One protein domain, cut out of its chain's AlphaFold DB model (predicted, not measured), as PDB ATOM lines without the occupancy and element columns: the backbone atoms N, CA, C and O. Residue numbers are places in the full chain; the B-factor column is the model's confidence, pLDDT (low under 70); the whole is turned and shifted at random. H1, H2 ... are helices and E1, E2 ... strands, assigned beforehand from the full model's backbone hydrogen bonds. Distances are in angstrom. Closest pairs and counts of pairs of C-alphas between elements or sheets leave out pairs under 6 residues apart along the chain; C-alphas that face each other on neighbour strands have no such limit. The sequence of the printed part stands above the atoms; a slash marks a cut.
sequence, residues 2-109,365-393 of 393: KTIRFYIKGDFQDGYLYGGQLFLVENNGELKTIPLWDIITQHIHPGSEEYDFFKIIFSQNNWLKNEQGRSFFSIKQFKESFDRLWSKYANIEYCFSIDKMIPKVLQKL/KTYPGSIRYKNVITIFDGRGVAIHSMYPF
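What this domain is: This is residues 2 to 109 and 365 to 393 of the 393 residues of an uncharacterized protein of Mucilaginibacter gossypiicola (UniProt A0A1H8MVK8). Two small four-stranded sheets stand partly face to face as a sandwich, their strands crossed at 40 degrees, with edge strands E2 and E7 coming close and H1 grazing both sheets. H2 crosses one end of the sheet E5 E1 E8 E7, and H4 and H3 reach on from there, making one end of the elongated outline, with E6 at the other. The printed part has 137 residues, with E1 to E4, H1 to H4 and E5 to E8 in that order, of mixed class. One sheet, E5 E1 E8 E7, is mixed; the other, E2 E3 E4 E6, is antiparallel. The whole is compact, with a radius of gyration of the C-alphas of 15.6 A and spans of 50 by 29 by 24 A.

How they stand to each other: In the first sheet, E1, residues 4 to 9, is antiparallel to E8, residues 384 to 389, with N 6 and O 387 2.9 A apart. E5, residues 93 to 96, is parallel to E1, with N 7 and O 94 at 2.8 A. E7, residues 376 to 380, forms a hairpin with E8, with N 379 and O 386 at 2.8 A. In the second sheet, E2, residues 12 to 18, E3, residues 21 to 26, and E4, residues 30 to 35, form a meander, each strand the antiparallel neighbour of the one before; N 16 and O 23 are 2.8 A apart, N 24 and O 32 2.9 A. E6, residues 104 to 108, is antiparallel to E4, with N 31 and O 107 at 2.8 A. This sheet is only just strongly twisted, with C-alphas up to 4.5 A off its best plane. The closest C-alphas of E2 and E7, those of Asp 14 and Phe 380, are 6.2 A apart. H1, residues 36 to 41, only grazes each sheet. H2, residues 49 to 59, is on the first sheet at a height of 10.2 A, over E8 and only just over E1, on which 3 of its C-alphas fall; it runs across the strands, at 85 degrees to E8 on the local plane. H4, residues 76 to 89, only grazes that sheet, with 5 pairs of C-alphas within 10 A. H3, residues 67 to 74, is on neither sheet; it is close to H4 but not clearly touching, about perpendicular at 86 degrees, with the C-alphas of Phe 73 and Lys 79 closest at 5.1 A. In H1, H2, H3 and H4 every O i to N i+4 pair is within hydrogen-bond range.

Where its parts are: E1 begins at C-alpha 4 (-34.800, 5.884, 27.325) and is 16.7 A long. E2 is 16.4 A, E4 16.6 A and H4 20.1 A long. E8, 16.5 A, ends at C-alpha 389 (-31.024, 9.121, 25.608).

The domain as a whole: The C-alphas farthest apart, those of Lys 76 and Lys 108, are 51.1 A apart. Residues 110 to 364 are not printed; C-alphas 109 and 365 are 20.4 A apart across the cut. Of the links that are printed whole, none is long. Residue 100 is under pLDDT 70; the mean of the printed part is 92.0.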
ATOM      1  N   LYS A   2     -40.928   9.767  25.198       91.12
ATOM      2  CA  LYS A   2     -40.208   9.641  26.476       91.12
ATOM      3  C   LYS A   2     -38.746   9.263  26.200       91.12
ATOM      4  O   LYS A   2     -38.475   8.592  25.204       91.12
ATOM      5  N   THR A   3     -37.812   9.731  27.021       95.44
ATOM      6  CA  THR A   3     -36.403   9.321  26.922       95.44
ATOM      7  C   THR A   3     -36.232   7.868  27.347       95.44
ATOM      8  O   THR A   3     -36.935   7.422  28.250       95.44
ATOM      9  N   ILE A   4     -35.255   7.169  26.777       96.88
ATOM     10  CA  ILE A   4     -34.800   5.884  27.325       96.88
ATOM     11  C   ILE A   4     -33.799   6.188  28.436       96.88
ATOM     12  O   ILE A   4     -32.908   7.016  28.236       96.88
ATOM     13  N   ARG A   5     -33.970   5.563  29.602       96.19
ATOM     14  CA  ARG A   5     -33.232   5.882  30.828       96.19
ATOM     15  C   ARG A   5     -32.490   4.660  31.346       96.19
ATOM     16  O   ARG A   5     -33.101   3.621  31.581       96.19
ATOM     17  N   PHE A   6     -31.197   4.832  31.584       96.31
ATOM     18  CA  PHE A   6     -30.367   3.928  32.370       96.31
ATOM     19  C   PHE A   6     -30.102   4.560  33.724       96.31
ATOM     20  O   PHE A   6     -29.803   5.746  33.785       96.31
ATOM     21  N   TYR A   7     -30.179   3.788  34.796       96.50
ATOM     22  CA  TYR A   7     -29.790   4.234  36.124       96.50
ATOM     23  C   TYR A   7     -28.714   3.319  36.672       96.50
ATOM     24  O   TYR A   7     -28.910   2.110  36.737       96.50
ATOM     25  N   ILE A   8     -27.581   3.893  37.049       95.31
ATOM     26  CA  ILE A   8     -26.453   3.160  37.614       95.31
ATOM     27  C   ILE A   8     -26.353   3.561  39.081       95.31
ATOM     28  O   ILE A   8     -26.105   4.730  39.379       95.31
ATOM     29  N   LYS A   9     -26.570   2.603  39.984       93.81
ATOM     30  CA  LYS A   9     -26.504   2.829  41.435       93.81
ATOM     31  C   LYS A   9     -25.060   3.052  41.892       93.81
ATOM     32  O   LYS A   9     -24.160   2.348  41.437       93.81
ATOM     33  N   GLY A  10     -24.864   3.979  42.823       91.94
ATOM     34  CA  GLY A  10     -23.575   4.242  43.464       91.94
ATOM     35  C   GLY A  10     -23.522   5.605  44.154       91.94
ATOM     36  O   GLY A  10     -24.384   6.449  43.955       91.94
ATOM     37  N   ASP A  11     -22.512   5.827  44.983       92.69
ATOM     38  CA  ASP A  11     -22.416   7.020  45.832       92.69
ATOM     39  C   ASP A  11     -21.713   8.186  45.110       92.69
ATOM     40  O   ASP A  11     -20.585   8.551  45.440       92.69
ATOM     41  N   PHE A  12     -22.343   8.723  44.056       93.88
ATOM     42  CA  PHE A  12     -21.717   9.679  43.130       93.88
ATOM     43  C   PHE A  12     -22.123  11.131  43.393       93.88
ATOM     44  O   PHE A  12     -23.304  11.479  43.337       93.88
ATOM     45  N   GLN A  13     -21.126  11.994  43.587       93.38
ATOM     46  CA  GLN A  13     -21.299  13.430  43.778       93.38
ATOM     47  C   GLN A  13     -21.366  14.194  42.445       93.38
ATOM     48  O   GLN A  13     -22.169  15.110  42.285       93.38
ATOM     49  N   ASP A  14     -20.506  13.837  41.491       95.62
ATOM     50  CA  ASP A  14     -20.490  14.389  40.134       95.62
ATOM     51  C   ASP A  14     -19.813  13.392  39.178       95.62
ATOM     52  O   ASP A  14     -19.235  12.384  39.594       95.62
ATOM     53  N   GLY A  15     -19.858  13.667  37.879       96.12
ATOM     54  CA  GLY A  15     -19.167  12.854  36.893       96.12
ATOM     55  C   GLY A  15     -19.276  13.386  35.474       96.12
ATOM     56  O   GLY A  15     -19.865  14.433  35.195       96.12
ATOM     57  N   TYR A  16     -18.679  12.652  34.539       97.00
ATOM     58  CA  TYR A  16     -18.663  13.026  33.134       97.00
ATOM     59  C   TYR A  16     -18.504  11.802  32.223       97.00
ATOM     60  O   TYR A  16     -17.630  10.965  32.435       97.00
ATOM     61  N   LEU A  17     -19.322  11.715  31.168       95.94
ATOM     62  CA  LEU A  17     -19.196  10.699  30.125       95.94
ATOM     63  C   LEU A  17     -18.255  11.200  29.024       95.94
ATOM     64  O   LEU A  17     -18.543  12.192  28.347       95.94
ATOM     65  N   TYR A  18     -17.140  10.506  28.817       94.06
ATOM     66  CA  TYR A  18     -16.165  10.867  27.793       94.06
ATOM     67  C   TYR A  18     -15.453   9.639  27.231       94.06
ATOM     68  O   TYR A  18     -15.013   8.771  27.970       94.06
ATOM     69  N   GLY A  19     -15.329   9.551  25.904       90.56
ATOM     70  CA  GLY A  19     -14.581   8.462  25.260       90.56
ATOM     71  C   GLY A  19     -15.095   7.044  25.559       90.56
ATOM     72  O   GLY A  19     -14.325   6.100  25.471       90.56
ATOM     73  N   GLY A  20     -16.374   6.880  25.912       92.44
ATOM     74  CA  GLY A  20     -16.964   5.596  26.321       92.44
ATOM     75  C   GLY A  20     -16.862   5.302  27.819       92.44
ATOM     76  O   GLY A  20     -17.418   4.307  28.274       92.44
ATOM     77  N   GLN A  21     -16.201   6.179  28.570       94.69
ATOM     78  CA  GLN A  21     -15.905   6.028  29.988       94.69
ATOM     79  C   GLN A  21     -16.797   6.941  30.817       94.69
ATOM     80  O   GLN A  21     -16.953   8.125  30.496       94.69
ATOM     81  N   LEU A  22     -17.358   6.401  31.893       95.62
ATOM     82  CA  LEU A  22     -17.939   7.192  32.964       95.62
ATOM     83  C   LEU A  22     -16.840   7.516  33.964       95.62
ATOM     84  O   LEU A  22     -16.384   6.639  34.689       95.62
ATOM     85  N   PHE A  23     -16.446   8.781  34.001       97.31
ATOM     86  CA  PHE A  23     -15.633   9.315  35.080       97.31
ATOM     87  C   PHE A  23     -16.570   9.746  36.202       97.31
ATOM     88  O   PHE A  23     -17.527  10.481  35.951       97.31
ATOM     89  N   LEU A  24     -16.316   9.277  37.416       96.38
ATOM     90  CA  LEU A  24     -17.205   9.421  38.563       96.38
ATOM     91  C   LEU A  24     -16.401   9.941  39.749       96.38
ATOM     92  O   LEU A  24     -15.317   9.431  40.020       96.38
ATOM     93  N   VAL A  25     -16.929  10.940  40.446       96.69
ATOM     94  CA  VAL A  25     -16.402  11.388  41.734       96.69
ATOM     95  C   VAL A  25     -17.365  10.925  42.812       96.69
ATOM     96  O   VAL A  25     -18.538  11.298  42.798       96.69
ATOM     97  N   GLU A  26     -16.880  10.108  43.735       94.62
ATOM     98  CA  GLU A  26     -17.663   9.660  44.882       94.62
ATOM     99  C   GLU A  26     -17.660  10.685  46.022       94.62
ATOM    100  O   GLU A  26     -16.770  11.533  46.119       94.62
ATOM    101  N   ASN A  27     -18.634  10.589  46.933       90.94
ATOM    102  CA  ASN A  27     -18.732  11.487  48.092       90.94
ATOM    103  C   ASN A  27     -17.512  11.407  49.034       90.94
ATOM    104  O   ASN A  27     -17.212  12.364  49.750       90.94
ATOM    105  N   ASN A  28     -16.769  10.296  49.012       92.25
ATOM    106  CA  ASN A  28     -15.510  10.123  49.746       92.25
ATOM    107  C   ASN A  28     -14.290  10.794  49.061       92.25
ATOM    108  O   ASN A  28     -13.179  10.746  49.603       92.25
ATOM    109  N   GLY A  29     -14.487  11.403  47.885       94.44
ATOM    110  CA  GLY A  29     -13.461  12.060  47.079       94.44
ATOM    111  C   GLY A  29     -12.690  11.149  46.126       94.44
ATOM    112  O   GLY A  29     -11.741  11.616  45.503       94.44
ATOM    113  N   GLU A  30     -13.043   9.872  45.988       96.31
ATOM    114  CA  GLU A  30     -12.418   8.994  45.000       96.31
ATOM    115  C   GLU A  30     -12.885   9.344  43.583       96.31
ATOM    116  O   GLU A  30     -14.074   9.319  43.269       96.31
ATOM    117  N   LEU A  31     -11.922   9.637  42.709       97.31
ATOM    118  CA  LEU A  31     -12.121   9.728  41.272       97.31
ATOM    119  C   LEU A  31     -11.959   8.330  40.672       97.31
ATOM    120  O   LEU A  31     -10.878   7.737  40.720       97.31
ATOM    121  N   LYS A  32     -13.029   7.826  40.067       95.50
ATOM    122  CA  LYS A  32     -13.100   6.503  39.447       95.50
ATOM    123  C   LYS A  32     -13.447   6.606  37.976       95.50
ATOM    124  O   LYS A  32     -13.997   7.602  37.505       95.50
ATOM    125  N   THR A  33     -13.144   5.542  37.252       95.75
ATOM    126  CA  THR A  33     -13.564   5.376  35.866       95.75
ATOM    127  C   THR A  33     -14.032   3.956  35.597       95.75
ATOM    128  O   THR A  33     -13.496   2.990  36.151       95.75
ATOM    129  N   ILE A  34     -15.053   3.847  34.754       93.56
ATOM    130  CA  ILE A  34     -15.625   2.580  34.317       93.56
ATOM    131  C   ILE A  34     -16.144   2.704  32.875       93.56
ATOM    132  O   ILE A  34     -16.848   3.675  32.558       93.56
ATOM    133  N   PRO A  35     -15.847   1.742  31.985       93.25
ATOM    134  CA  PRO A  35     -16.438   1.728  30.656       93.25
ATOM    135  C   PRO A  35     -17.954   1.535  30.759       93.25
ATOM    136  O   PRO A  35     -18.434   0.568  31.347       93.25
ATOM    137  N   LEU A  36     -18.733   2.436  30.153       93.06
ATOM    138  CA  LEU A  36     -20.200   2.388  30.227       93.06
ATOM    139  C   LEU A  36     -20.754   1.043  29.723       93.06
ATOM    140  O   LEU A  36     -21.705   0.498  30.280       93.06
ATOM    141  N   TRP A  37     -20.148   0.500  28.668       91.50
ATOM    142  CA  TRP A  37     -20.591  -0.752  28.057       91.50
ATOM    143  C   TRP A  37     -20.262  -1.984  28.883       91.50
ATOM    144  O   TRP A  37     -20.987  -2.970  28.779       91.50
ATOM    145  N   ASP A  38     -19.271  -1.919  29.764       90.44
ATOM    146  CA  ASP A  38     -18.970  -3.035  30.658       90.44
ATOM    147  C   ASP A  38     -20.040  -3.145  31.754       90.44
ATOM    148  O   ASP A  38     -20.336  -4.239  32.220       90.44
ATOM    149  N   ILE A  39     -20.706  -2.040  32.109       89.44
ATOM    150  CA  ILE A  39     -21.880  -2.048  33.000       89.44
ATOM    151  C   ILE A  39     -23.095  -2.635  32.273       89.44
ATOM    152  O   ILE A  39     -23.800  -3.500  32.798       89.44
ATOM    153  N   ILE A  40     -23.340  -2.174  31.043       90.00
ATOM    154  CA  ILE A  40     -24.525  -2.568  30.273       90.00
ATOM    155  C   ILE A  40     -24.462  -4.054  29.887       90.00
ATOM    156  O   ILE A  40     -25.458  -4.766  30.011       90.00
ATOM    157  N   THR A  41     -23.297  -4.550  29.464       90.69
ATOM    158  CA  THR A  41     -23.127  -5.942  29.001       90.69
ATOM    159  C   THR A  41     -23.243  -6.990  30.104       90.69
ATOM    160  O   THR A  41     -23.479  -8.158  29.802       90.69
ATOM    161  N   GLN A  42     -23.173  -6.596  31.379       86.88
ATOM    162  CA  GLN A  42     -23.483  -7.490  32.505       86.88
ATOM    163  C   GLN A  42     -24.955  -7.920  32.542       86.88
ATOM    164  O   GLN A  42     -25.280  -8.921  33.180       86.88
ATOM    165  N   HIS A  43     -25.835  -7.159  31.889       85.50
ATOM    166  CA  HIS A  43     -27.283  -7.347  31.945       85.50
ATOM    167  C   HIS A  43     -27.904  -7.531  30.558       85.50
ATOM    168  O   HIS A  43     -28.931  -8.190  30.434       85.50
ATOM    169  N   ILE A  44     -27.284  -6.971  29.514       91.12
ATOM    170  CA  ILE A  44     -27.798  -6.998  28.145       91.12
ATOM    171  C   ILE A  44     -26.782  -7.690  27.239       91.12
ATOM    172  O   ILE A  44     -25.664  -7.211  27.049       91.12
ATOM    173  N   HIS A  45     -27.183  -8.824  26.663       92.00
ATOM    174  CA  HIS A  45     -26.292  -9.686  25.889       92.00
ATOM    175  C   HIS A  45     -25.797  -8.994  24.600       92.00
ATOM    176  O   HIS A  45     -26.631  -8.540  23.802       92.00
ATOM    177  N   PRO A  46     -24.474  -8.957  24.337       93.19
ATOM    178  CA  PRO A  46     -23.920  -8.448  23.082       93.19
ATOM    179  C   PRO A  46     -24.537  -9.110  21.839       93.19
ATOM    180  O   PRO A  46     -24.661 -10.329  21.773       93.19
ATOM    181  N   GLY A  47     -24.922  -8.316  20.838       89.69
ATOM    182  CA  GLY A  47     -25.559  -8.810  19.605       89.69
ATOM    183  C   GLY A  47     -27.060  -9.105  19.717       89.69
ATOM    184  O   GLY A  47     -27.659  -9.608  18.770       89.69
ATOM    185  N   SER A  48     -27.688  -8.807  20.860       94.81
ATOM    186  CA  SER A  48     -29.149  -8.716  20.939       94.81
ATOM    187  C   SER A  48     -29.656  -7.419  20.290       94.81
ATOM    188  O   SER A  48     -28.957  -6.405  20.286       94.81
ATOM    189  N   GLU A  49     -30.905  -7.426  19.804       95.25
ATOM    190  CA  GLU A  49     -31.575  -6.229  19.257       95.25
ATOM    191  C   GLU A  49     -31.512  -5.048  20.238       95.25
ATOM    192  O   GLU A  49     -31.249  -3.912  19.848       95.25
ATOM    193  N   GLU A  50     -31.736  -5.331  21.520       95.12
ATOM    194  CA  GLU A  50     -31.695  -4.352  22.600       95.12
ATOM    195  C   GLU A  50     -30.296  -3.749  22.770       95.12
ATOM    196  O   GLU A  50     -30.148  -2.525  22.780       95.12
ATOM    197  N   TYR A  51     -29.259  -4.592  22.830       95.38
ATOM    198  CA  TYR A  51     -27.873  -4.142  22.934       95.38
ATOM    199  C   TYR A  51     -27.471  -3.243  21.760       95.38
ATOM    200  O   TYR A  51     -26.948  -2.145  21.971       95.38
ATOM    201  N   ASP A  52     -27.734  -3.678  20.527       93.50
ATOM    202  CA  ASP A  52     -27.336  -2.936  19.329       93.50
ATOM    203  C   ASP A  52     -28.100  -1.613  19.207       93.50
ATOM    204  O   ASP A  52     -27.510  -0.568  18.905       93.50
ATOM    205  N   PHE A  53     -29.396  -1.620  19.532       95.25
ATOM    206  CA  PHE A  53     -30.201  -0.407  19.591       95.25
ATOM    207  C   PHE A  53     -29.661   0.578  20.638       95.25
ATOM    208  O   PHE A  53     -29.444   1.756  20.333       95.25
ATOM    209  N   PHE A  54     -29.357   0.106  21.849       95.81
ATOM    210  CA  PHE A  54     -28.764   0.928  22.903       95.81
ATOM    211  C   PHE A  54     -27.404   1.489  22.509       95.81
ATOM    212  O   PHE A  54     -27.121   2.664  22.772       95.81
ATOM    213  N   LYS A  55     -26.584   0.707  21.805       93.19
ATOM    214  CA  LYS A  55     -25.281   1.159  21.311       93.19
ATOM    215  C   LYS A  55     -25.406   2.354  20.381       93.19
ATOM    216  O   LYS A  55     -24.654   3.327  20.516       93.19
ATOM    217  N   ILE A  56     -26.408   2.330  19.505       92.62
ATOM    218  CA  ILE A  56     -26.714   3.432  18.592       92.62
ATOM    219  C   ILE A  56     -27.125   4.694  19.368       92.62
ATOM    220  O   ILE A  56     -26.559   5.773  19.157       92.62
ATOM    221  N   ILE A  57     -28.073   4.576  20.300       94.44
ATOM    222  CA  ILE A  57     -28.698   5.745  20.941       94.44
ATOM    223  C   ILE A  57     -27.904   6.326  22.124       94.44
ATOM    224  O   ILE A  57     -28.089   7.502  22.441       94.44
ATOM    225  N   PHE A  58     -27.005   5.563  22.755       94.69
ATOM    226  CA  PHE A  58     -26.179   6.044  23.875       94.69
ATOM    227  C   PHE A  58     -24.719   6.314  23.507       94.69
ATOM    228  O   PHE A  58     -24.041   7.033  24.234       94.69
ATOM    229  N   SER A  59     -24.191   5.734  22.423       89.25
ATOM    230  CA  SER A  59     -22.752   5.834  22.119       89.25
ATOM    231  C   SER A  59     -22.397   6.146  20.671       89.25
ATOM    232  O   SER A  59     -21.282   6.605  20.424       89.25
ATOM    233  N   GLN A  60     -23.319   5.955  19.727       85.62
ATOM    234  CA  GLN A  60     -23.097   6.248  18.307       85.62
ATOM    235  C   GLN A  60     -24.087   7.294  17.772       85.62
ATOM    236  O   GLN A  60     -24.594   7.185  16.655       85.62
ATOM    237  N   ASN A  61     -24.361   8.364  18.536       87.75
ATOM    238  CA  ASN A  61     -25.275   9.429  18.081       87.75
ATOM    239  C   ASN A  61     -24.822  10.119  16.782       87.75
ATOM    240  O   ASN A  61     -25.618  10.790  16.119       87.75
ATOM    241  N   ASN A  62     -23.548   9.986  16.418       84.25
ATOM    242  CA  ASN A  62     -22.999  10.457  15.153       84.25
ATOM    243  C   ASN A  62     -23.662   9.759  13.956       84.25
ATOM    244  O   ASN A  62     -23.931  10.430  12.963       84.25
ATOM    245  N   TRP A  63     -24.007   8.473  14.070       85.50
ATOM    246  CA  TRP A  63     -24.664   7.711  13.000       85.50
ATOM    247  C   TRP A  63     -26.109   8.151  12.750       85.50
ATOM    248  O   TRP A  63     -26.635   7.965  11.664       85.50
ATOM    249  N   LEU A  64     -26.759   8.772  13.738       85.31
ATOM    250  CA  LEU A  64     -28.160   9.193  13.633       85.31
ATOM    251  C   LEU A  64     -28.343  10.507  12.860       85.31
ATOM    252  O   LEU A  64     -29.458  10.844  12.473       85.31
ATOM    253  N   LYS A  65     -27.276  11.301  12.691       77.56
ATOM    254  CA  LYS A  65     -27.371  12.668  12.143       77.56
ATOM    255  C   LYS A  65     -26.343  12.992  11.050       77.56
ATOM    256  O   LYS A  65     -26.385  14.120  10.548       77.56
ATOM    257  N   ASN A  66     -25.440  12.067  10.708       82.88
ATOM    258  CA  ASN A  66     -24.565  12.198   9.535       82.88
ATOM    259  C   ASN A  66     -25.370  12.039   8.232       82.88
ATOM    260  O   ASN A  66     -26.556  11.713   8.266       82.88
ATOM    261  N   GLU A  67     -24.745  12.304   7.086       83.50
ATOM    262  CA  GLU A  67     -25.420  12.242   5.783       83.50
ATOM    263  C   GLU A  67     -26.006  10.856   5.503       83.50
ATOM    264  O   GLU A  67     -27.175  10.750   5.139       83.50
ATOM    265  N   GLN A  68     -25.241   9.794   5.770       85.94
ATOM    266  CA  GLN A  68     -25.702   8.417   5.585       85.94
ATOM    267  C   GLN A  68     -26.916   8.112   6.468       85.94
ATOM    268  O   GLN A  68     -27.907   7.572   5.986       85.94
ATOM    269  N   GLY A  69     -26.875   8.509   7.742       86.25
ATOM    270  CA  GLY A  69     -27.983   8.354   8.677       86.25
ATOM    271  C   GLY A  69     -29.224   9.123   8.237       86.25
ATOM    272  O   GLY A  69     -30.318   8.572   8.246       86.25
ATOM    273  N   ARG A  70     -29.076  10.372   7.781       86.31
ATOM    274  CA  ARG A  70     -30.206  11.164   7.263       86.31
ATOM    275  C   ARG A  70     -30.859  10.499   6.053       86.31
ATOM    276  O   ARG A  70     -32.083  10.441   6.004       86.31
ATOM    277  N   SER A  71     -30.063   9.975   5.125       88.25
ATOM    278  CA  SER A  71     -30.565   9.225   3.969       88.25
ATOM    279  C   SER A  71     -31.211   7.899   4.374       88.25
ATOM    280  O   SER A  71     -32.220   7.509   3.802       88.25
ATOM    281  N   PHE A  72     -30.680   7.213   5.387       89.19
ATOM    282  CA  PHE A  72     -31.268   5.973   5.891       89.19
ATOM    283  C   PHE A  72     -32.623   6.225   6.569       89.19
ATOM    284  O   PHE A  72     -33.611   5.562   6.267       89.19
ATOM    285  N   PHE A  73     -32.708   7.232   7.441       89.88
ATOM    286  CA  PHE A  73     -33.929   7.569   8.178       89.88
ATOM    287  C   PHE A  73     -34.930   8.431   7.390       89.88
ATOM    288  O   PHE A  73     -36.009   8.717   7.910       89.88
ATOM    289  N   SER A  74     -34.615   8.842   6.155       89.50
ATOM    290  CA  SER A  74     -35.607   9.419   5.233       89.50
ATOM    291  C   SER A  74     -36.520   8.344   4.632       89.50
ATOM    292  O   SER A  74     -37.649   8.641   4.239       89.50
ATOM    293  N   ILE A  75     -36.073   7.083   4.624       93.62
ATOM    294  CA  ILE A  75     -36.889   5.931   4.249       93.62
ATOM    295  C   ILE A  75     -37.850   5.625   5.402       93.62
ATOM    296  O   ILE A  75     -37.449   5.230   6.503       93.62
ATOM    297  N   LYS A  76     -39.146   5.798   5.132       94.06
ATOM    298  CA  LYS A  76     -40.228   5.716   6.123       94.06
ATOM    299  C   LYS A  76     -40.198   4.418   6.942       94.06
ATOM    300  O   LYS A  76     -40.310   4.476   8.159       94.06
ATOM    301  N   GLN A  77     -39.968   3.268   6.311       95.56
ATOM    302  CA  GLN A  77     -39.970   1.961   6.979       95.56
ATOM    303  C   GLN A  77     -38.848   1.821   8.021       95.56
ATOM    304  O   GLN A  77     -39.044   1.201   9.071       95.56
ATOM    305  N   PHE A  78     -37.672   2.404   7.760       92.38
ATOM    306  CA  PHE A  78     -36.561   2.390   8.714       92.38
ATOM    307  C   PHE A  78     -36.822   3.330   9.886       92.38
ATOM    308  O   PHE A  78     -36.602   2.947  11.035       92.38
ATOM    309  N   LYS A  79     -37.374   4.518   9.613       93.75
ATOM    310  CA  LYS A  79     -37.836   5.446  10.652       93.75
ATOM    311  C   LYS A  79     -38.885   4.798  11.559       93.75
ATOM    312  O   LYS A  79     -38.706   4.763  12.768       93.75
ATOM    313  N   GLU A  80     -39.931   4.213  10.981       95.56
ATOM    314  CA  GLU A  80     -41.006   3.559  11.734       95.56
ATOM    315  C   GLU A  80     -40.496   2.371  12.556       95.56
ATOM    316  O   GLU A  80     -40.947   2.136  13.676       95.56
ATOM    317  N   SER A  81     -39.526   1.617  12.036       94.94
ATOM    318  CA  SER A  81     -38.889   0.533  12.790       94.94
ATOM    319  C   SER A  81     -38.085   1.063  13.976       94.94
ATOM    320  O   SER A  81     -38.213   0.532  15.078       94.94
ATOM    321  N   PHE A  82     -37.341   2.154  13.792       95.25
ATOM    322  CA  PHE A  82     -36.650   2.836  14.884       95.25
ATOM    323  C   PHE A  82     -37.629   3.371  15.940       95.25
ATOM    324  O   PHE A  82     -37.409   3.178  17.133       95.25
ATOM    325  N   ASP A  83     -38.740   3.976  15.522       95.56
ATOM    326  CA  ASP A  83     -39.761   4.524  16.424       95.56
ATOM    327  C   ASP A  83     -40.462   3.432  17.237       95.56
ATOM    328  O   ASP A  83     -40.769   3.629  18.419       95.56
ATOM    329  N   ARG A  84     -40.676   2.254  16.636       95.94
ATOM    330  CA  ARG A  84     -41.188   1.070  17.340       95.94
ATOM    331  C   ARG A  84     -40.211   0.585  18.407       95.94
ATOM    332  O   ARG A  84     -40.638   0.385  19.541       95.94
ATOM    333  N   LEU A  85     -38.921   0.454  18.082       96.44
ATOM    334  CA  LEU A  85     -37.891   0.082  19.063       96.44
ATOM    335  C   LEU A  85     -37.798   1.113  20.188       96.44
ATOM    336  O   LEU A  85     -37.792   0.758  21.363       96.44
ATOM    337  N   TRP A  86     -37.823   2.401  19.845       96.81
ATOM    338  CA  TRP A  86     -37.823   3.462  20.841       96.81
ATOM    339  C   TRP A  86     -39.014   3.340  21.792       96.81
ATOM    340  O   TRP A  86     -38.847   3.374  23.007       96.81
ATOM    341  N   SER A  87     -40.219   3.168  21.249       95.81
ATOM    342  CA  SER A  87     -41.446   3.046  22.044       95.81
ATOM    343  C   SER A  87     -41.456   1.788  22.915       95.81
ATOM    344  O   SER A  87     -41.933   1.845  24.048       95.81
ATOM    345  N   LYS A  88     -40.895   0.681  22.409       95.69
ATOM    346  CA  LYS A  88     -40.719  -0.581  23.141       95.69
ATOM    347  C   LYS A  88     -39.856  -0.380  24.390       95.69
ATOM    348  O   LYS A  88     -40.256  -0.804  25.469       95.69
ATOM    349  N   TYR A  89     -38.716   0.301  24.260       96.19
ATOM    350  CA  TYR A  89     -37.731   0.406  25.342       96.19
ATOM    351  C   TYR A  89     -37.878   1.656  26.231       96.19
ATOM    352  O   TYR A  89     -37.407   1.658  27.363       96.19
ATOM    353  N   ALA A  90     -38.565   2.717  25.789       94.69
ATOM    354  CA  ALA A  90     -38.692   3.970  26.556       94.69
ATOM    355  C   ALA A  90     -39.515   3.857  27.854       94.69
ATOM    356  O   ALA A  90     -39.443   4.743  28.710       94.69
ATOM    357  N   ASN A  91     -40.309   2.797  28.003       89.56
ATOM    358  CA  ASN A  91     -41.122   2.555  29.196       89.56
ATOM    359  C   ASN A  91     -40.485   1.566  30.180       89.56
ATOM    360  O   ASN A  91     -41.063   1.335  31.237       89.56
ATOM    361  N   ILE A  92     -39.318   1.010  29.852       93.44
ATOM    362  CA  ILE A  92     -38.602   0.075  30.716       93.44
ATOM    363  C   ILE A  92     -37.602   0.860  31.566       93.44
ATOM    364  O   ILE A  92     -36.883   1.728  31.066       93.44
ATOM    365  N   GLU A  93     -37.570   0.566  32.864       88.06
ATOM    366  CA  GLU A  93     -36.572   1.113  33.778       88.06
ATOM    367  C   GLU A  93     -35.371   0.179  33.859       88.06
ATOM    368  O   GLU A  93     -35.434  -0.898  34.449       88.06
ATOM    369  N   TYR A  94     -34.255   0.610  33.282       94.44
ATOM    370  CA  TYR A  94     -33.003  -0.128  33.354       94.44
ATOM    371  C   TYR A  94     -32.209   0.336  34.563       94.44
ATOM    372  O   TYR A  94     -31.654   1.435  34.561       94.44
ATOM    373  N   CYS A  95     -32.156  -0.502  35.594       94.12
ATOM    374  CA  CYS A  95     -31.335  -0.268  36.773       94.12
ATOM    375  C   CYS A  95     -30.141  -1.220  36.768       94.12
ATOM    376  O   CYS A  95     -30.314  -2.434  36.834       94.12
ATOM    377  N   PHE A  96     -28.941  -0.658  36.735       91.69
ATOM    378  CA  PHE A  96     -27.680  -1.379  36.767       91.69
ATOM    379  C   PHE A  96     -26.987  -1.155  38.114       91.69
ATOM    380  O   PHE A  96     -27.052  -0.065  38.694       91.69
ATOM    381  N   SER A  97     -26.302  -2.181  38.605       84.31
ATOM    382  CA  SER A  97     -25.341  -2.066  39.700       84.31
ATOM    383  C   SER A  97     -23.936  -2.365  39.187       84.31
ATOM    384  O   SER A  97     -23.762  -2.991  38.140       84.31
ATOM    385  N   ILE A  98     -22.929  -1.874  39.907       82.62
ATOM    386  CA  ILE A  98     -21.515  -2.046  39.546       82.62
ATOM    387  C   ILE A  98     -20.908  -3.261  40.280       82.62
ATOM    388  O   ILE A  98     -19.728  -3.546  40.157       82.62
ATOM    389  N   ASP A  99     -21.716  -4.038  41.004       70.06
ATOM    390  CA  ASP A  99     -21.266  -5.002  42.022       70.06
ATOM    391  C   ASP A  99     -20.293  -6.086  41.516       70.06
ATOM    392  O   ASP A  99     -19.526  -6.640  42.299       70.06
ATOM    393  N   LYS A 100     -20.312  -6.406  40.214       66.06
ATOM    394  CA  LYS A 100     -19.433  -7.421  39.602       66.06
ATOM    395  C   LYS A 100     -18.146  -6.857  38.996       66.06
ATOM    396  O   LYS A 100     -17.309  -7.635  38.547       66.06
ATOM    397  N   MET A 101     -17.984  -5.537  38.951       70.00
ATOM    398  CA  MET A 101     -16.846  -4.882  38.316       70.00
ATOM    399  C   MET A 101     -16.225  -3.891  39.288       70.00
ATOM    400  O   MET A 101     -16.908  -3.024  39.812       70.00
ATOM    401  N   ILE A 102     -14.921  -3.993  39.527       76.94
ATOM    402  CA  ILE A 102     -14.223  -3.027  40.377       76.94
ATOM    403  C   ILE A 102     -13.944  -1.795  39.507       76.94
ATOM    404  O   ILE A 102     -13.147  -1.910  38.570       76.94
ATOM    405  N   PRO A 103     -14.578  -0.628  39.755       85.94
ATOM    406  CA  PRO A 103     -14.227   0.582  39.027       85.94
ATOM    407  C   PRO A 103     -12.753   0.888  39.260       85.94
ATOM    408  O   PRO A 103     -12.246   0.744  40.376       85.94
ATOM    409  N   LYS A 104     -12.055   1.346  38.223       91.81
ATOM    410  CA  LYS A 104     -10.657   1.724  38.385       91.81
ATOM    411  C   LYS A 104     -10.592   3.037  39.156       91.81
ATOM    412  O   LYS A 104     -11.051   4.065  38.661       91.81
ATOM    413  N   VAL A 105      -9.999   3.004  40.345       94.94
ATOM    414  CA  VAL A 105      -9.659   4.214  41.100       94.94
ATOM    415  C   VAL A 105      -8.483   4.890  40.408       94.94
ATOM    416  O   VAL A 105      -7.445   4.268  40.187       94.94
ATOM    417  N   LEU A 106      -8.667   6.148  40.017       96.31
ATOM    418  CA  LEU A 106      -7.634   6.961  39.385       96.31
ATOM    419  C   LEU A 106      -6.838   7.728  40.437       96.31
ATOM    420  O   LEU A 106      -5.615   7.688  40.416       96.31
ATOM    421  N   GLN A 107      -7.531   8.404  41.354       96.62
ATOM    422  CA  GLN A 107      -6.917   9.183  42.428       96.62
ATOM    423  C   GLN A 107      -7.952   9.505  43.513       96.62
ATOM    424  O   GLN A 107      -9.151   9.546  43.238       96.62
ATOM    425  N   LYS A 108      -7.501   9.786  44.738       96.69
ATOM    426  CA  LYS A 108      -8.318  10.438  45.769       96.69
ATOM    427  C   LYS A 108      -8.084  11.949  45.739       96.69
ATOM    428  O   LYS A 108      -6.945  12.392  45.804       96.69
ATOM    429  N   LEU A 109      -9.154  12.728  45.623       95.19
ATOM    430  CA  LEU A 109      -9.094  14.183  45.511       95.19
ATOM    431  C   LEU A 109      -8.807  14.844  46.869       95.19
ATOM    432  O   LEU A 109      -9.409  14.498  47.884       95.19
ATOM    433  N   LYS A 365     -25.255  17.013  33.395       96.56
ATOM    434  CA  LYS A 365     -24.354  17.225  32.256       96.56
ATOM    435  C   LYS A 365     -25.065  16.954  30.939       96.56
ATOM    436  O   LYS A 365     -25.827  16.002  30.776       96.56
ATOM    437  N   THR A 366     -24.766  17.810  29.971       95.81
ATOM    438  CA  THR A 366     -25.138  17.634  28.569       95.81
ATOM    439  C   THR A 366     -23.898  17.817  27.710       95.81
ATOM    440  O   THR A 366     -22.926  18.452  28.124       95.81
ATOM    441  N   TYR A 367     -23.920  17.259  26.502       93.38
ATOM    442  CA  TYR A 367     -22.729  17.183  25.655       93.38
ATOM    443  C   TYR A 367     -22.957  17.827  24.280       93.38
ATOM    444  O   TYR A 367     -22.782  17.161  23.259       93.38
ATOM    445  N   PRO A 368     -23.340  19.119  24.202       86.62
ATOM    446  CA  PRO A 368     -23.731  19.754  22.941       86.62
ATOM    447  C   PRO A 368     -22.612  19.760  21.885       86.62
ATOM    448  O   PRO A 368     -22.905  19.717  20.693       86.62
ATOM    449  N   GLY A 369     -21.343  19.772  22.307       82.69
ATOM    450  CA  GLY A 369     -20.180  19.672  21.415       82.69
ATOM    451  C   GLY A 369     -19.742  18.240  21.076       82.69
ATOM    452  O   GLY A 369     -18.799  18.060  20.316       82.69
ATOM    453  N   SER A 370     -20.375  17.207  21.640       87.00
ATOM    454  CA  SER A 370     -19.989  15.813  21.396       87.00
ATOM    455  C   SER A 370     -20.741  15.223  20.211       87.00
ATOM    456  O   SER A 370     -21.963  15.095  20.229       87.00
ATOM    457  N   ILE A 371     -20.016  14.726  19.211       83.94
ATOM    458  CA  ILE A 371     -20.633  14.000  18.093       83.94
ATOM    459  C   ILE A 371     -21.333  12.702  18.537       83.94
ATOM    460  O   ILE A 371     -22.340  12.327  17.935       83.94
ATOM    461  N   ARG A 372     -20.832  12.045  19.596       88.19
ATOM    462  CA  ARG A 372     -21.297  10.730  20.080       88.19
ATOM    463  C   ARG A 372     -22.354  10.810  21.179       88.19
ATOM    464  O   ARG A 372     -23.163   9.895  21.268       88.19
ATOM    465  N   TYR A 373     -22.365  11.894  21.959       92.88
ATOM    466  CA  TYR A 373     -23.203  12.040  23.160       92.88
ATOM    467  C   TYR A 373     -24.132  13.262  23.128       92.88
ATOM    468  O   TYR A 373     -24.766  13.569  24.128       92.88
ATOM    469  N   LYS A 374     -24.243  13.979  22.002       91.31
ATOM    470  CA  LYS A 374     -25.120  15.164  21.876       91.31
ATOM    471  C   LYS A 374     -26.574  14.933  22.275       91.31
ATOM    472  O   LYS A 374     -27.222  15.886  22.688       91.31
ATOM    473  N   ASN A 375     -27.097  13.715  22.118       94.00
ATOM    474  CA  ASN A 375     -28.462  13.389  22.514       94.00
ATOM    475  C   ASN A 375     -28.516  12.687  23.889       94.00
ATOM    476  O   ASN A 375     -29.544  12.106  24.223       94.00
ATOM    477  N   VAL A 376     -27.434  12.722  24.672       96.69
ATOM    478  CA  VAL A 376     -27.345  12.113  26.003       96.69
ATOM    479  C   VAL A 376     -27.353  13.194  27.082       96.69
ATOM    480  O   VAL A 376     -26.718  14.242  26.936       96.69
ATOM    481  N   ILE A 377     -28.067  12.921  28.170       97.88
ATOM    482  CA  ILE A 377     -28.092  13.724  29.396       97.88
ATOM    483  C   ILE A 377     -27.672  12.809  30.542       97.88
ATOM    484  O   ILE A 377     -28.172  11.690  30.631       97.88
ATOM    485  N   THR A 378     -26.777  13.270  31.411       97.88
ATOM    486  CA  THR A 378     -26.461  12.581  32.670       97.88
ATOM    487  C   THR A 378     -26.919  13.422  33.850       97.88
ATOM    488  O   THR A 378     -26.774  14.646  33.838       97.88
ATOM    489  N   ILE A 379     -27.523  12.772  34.839       97.81
ATOM    490  CA  ILE A 379     -28.096  13.404  36.026       97.81
ATOM    491  C   ILE A 379     -27.616  12.630  37.249       97.81
ATOM    492  O   ILE A 379     -27.816  11.420  37.327       97.81
ATOM    493  N   PHE A 380     -26.988  13.324  38.190       96.56
ATOM    494  CA  PHE A 380     -26.460  12.753  39.425       96.56
ATOM    495  C   PHE A 380     -27.366  13.145  40.587       96.56
ATOM    496  O   PHE A 380     -27.663  14.326  40.754       96.56
ATOM    497  N   ASP A 381     -27.806  12.175  41.387       94.81
ATOM    498  CA  ASP A 381     -28.723  12.401  42.517       94.81
ATOM    499  C   ASP A 381     -28.112  12.043  43.884       94.81
ATOM    500  O   ASP A 381     -28.817  12.029  44.892       94.81
ATOM    501  N   GLY A 382     -26.813  11.729  43.924       92.69
ATOM    502  CA  GLY A 382     -26.099  11.288  45.126       92.69
ATOM    503  C   GLY A 382     -26.218   9.795  45.426       92.69
ATOM    504  O   GLY A 382     -25.405   9.269  46.174       92.69
ATOM    505  N   ARG A 383     -27.200   9.096  44.845       93.69
ATOM    506  CA  ARG A 383     -27.407   7.638  45.004       93.69
ATOM    507  C   ARG A 383     -27.112   6.861  43.724       93.69
ATOM    508  O   ARG A 383     -27.118   5.623  43.720       93.69
ATOM    509  N   GLY A 384     -26.869   7.583  42.638       95.06
ATOM    510  CA  GLY A 384     -26.444   7.041  41.368       95.06
ATOM    511  C   GLY A 384     -26.370   8.107  40.286       95.06
ATOM    512  O   GLY A 384     -26.391   9.315  40.539       95.06
ATOM    513  N   VAL A 385     -26.296   7.625  39.050       96.69
ATOM    514  CA  VAL A 385     -26.357   8.446  37.844       96.69
ATOM    515  C   VAL A 385     -27.436   7.915  36.908       96.69
ATOM    516  O   VAL A 385     -27.435   6.742  36.529       96.69
ATOM    517  N   ALA A 386     -28.354   8.793  36.515       97.50
ATOM    518  CA  ALA A 386     -29.297   8.550  35.439       97.50
ATOM    519  C   ALA A 386     -28.703   9.032  34.113       97.50
ATOM    520  O   ALA A 386     -28.266  10.175  33.991       97.50
ATOM    521  N   ILE A 387     -28.699   8.172  33.102       97.62
ATOM    522  CA  ILE A 387     -28.248   8.467  31.745       97.62
ATOM    523  C   ILE A 387     -29.465   8.361  30.833       97.62
ATOM    524  O   ILE A 387     -30.011   7.278  30.620       97.62
ATOM    525  N   HIS A 388     -29.893   9.490  30.284       97.56
ATOM    526  CA  HIS A 388     -31.034   9.569  29.381       97.56
ATOM    527  C   HIS A 388     -30.555   9.705  27.943       97.56
ATOM    528  O   HIS A 388     -29.760  10.592  27.635       97.56
ATOM    529  N   SER A 389     -31.099   8.885  27.046       96.38
ATOM    530  CA  SER A 389     -31.024   9.121  25.608       96.38
ATOM    531  C   SER A 389     -32.293   9.832  25.141       96.38
ATOM    532  O   SER A 389     -33.417   9.381  25.389       96.38
ATOM    533  N   MET A 390     -32.120  10.969  24.469       95.00
ATOM    534  CA  MET A 390     -33.202  11.730  23.852       95.00
ATOM    535  C   MET A 390     -33.487  11.214  22.451       95.00
ATOM    536  O   MET A 390     -32.572  10.906  21.683       95.00
ATOM    537  N   TYR A 391     -34.770  11.199  22.095       93.12
ATOM    538  CA  TYR A 391     -35.190  10.817  20.755       93.12
ATOM    539  C   TYR A 391     -34.533  11.745  19.718       93.12
ATOM    540  O   TYR A 391     -34.633  12.962  19.851       93.12
ATOM    541  N   PRO A 392     -33.821  11.212  18.714       88.81
ATOM    542  CA  PRO A 392     -32.911  12.007  17.892       88.81
ATOM    543  C   PRO A 392     -33.585  12.801  16.763       88.81
ATOM    544  O   PRO A 392     -32.878  13.603  16.136       88.81
ATOM    545  N   PHE A 393     -34.879  12.578  16.490       85.69
ATOM    546  CA  PHE A 393     -35.586  13.123  15.329       85.69
ATOM    547  C   PHE A 393     -36.746  14.067  15.642       85.69
ATOM    548  O   PHE A 393     -37.275  14.046  16.779       85.69
TER     549      PHE A 393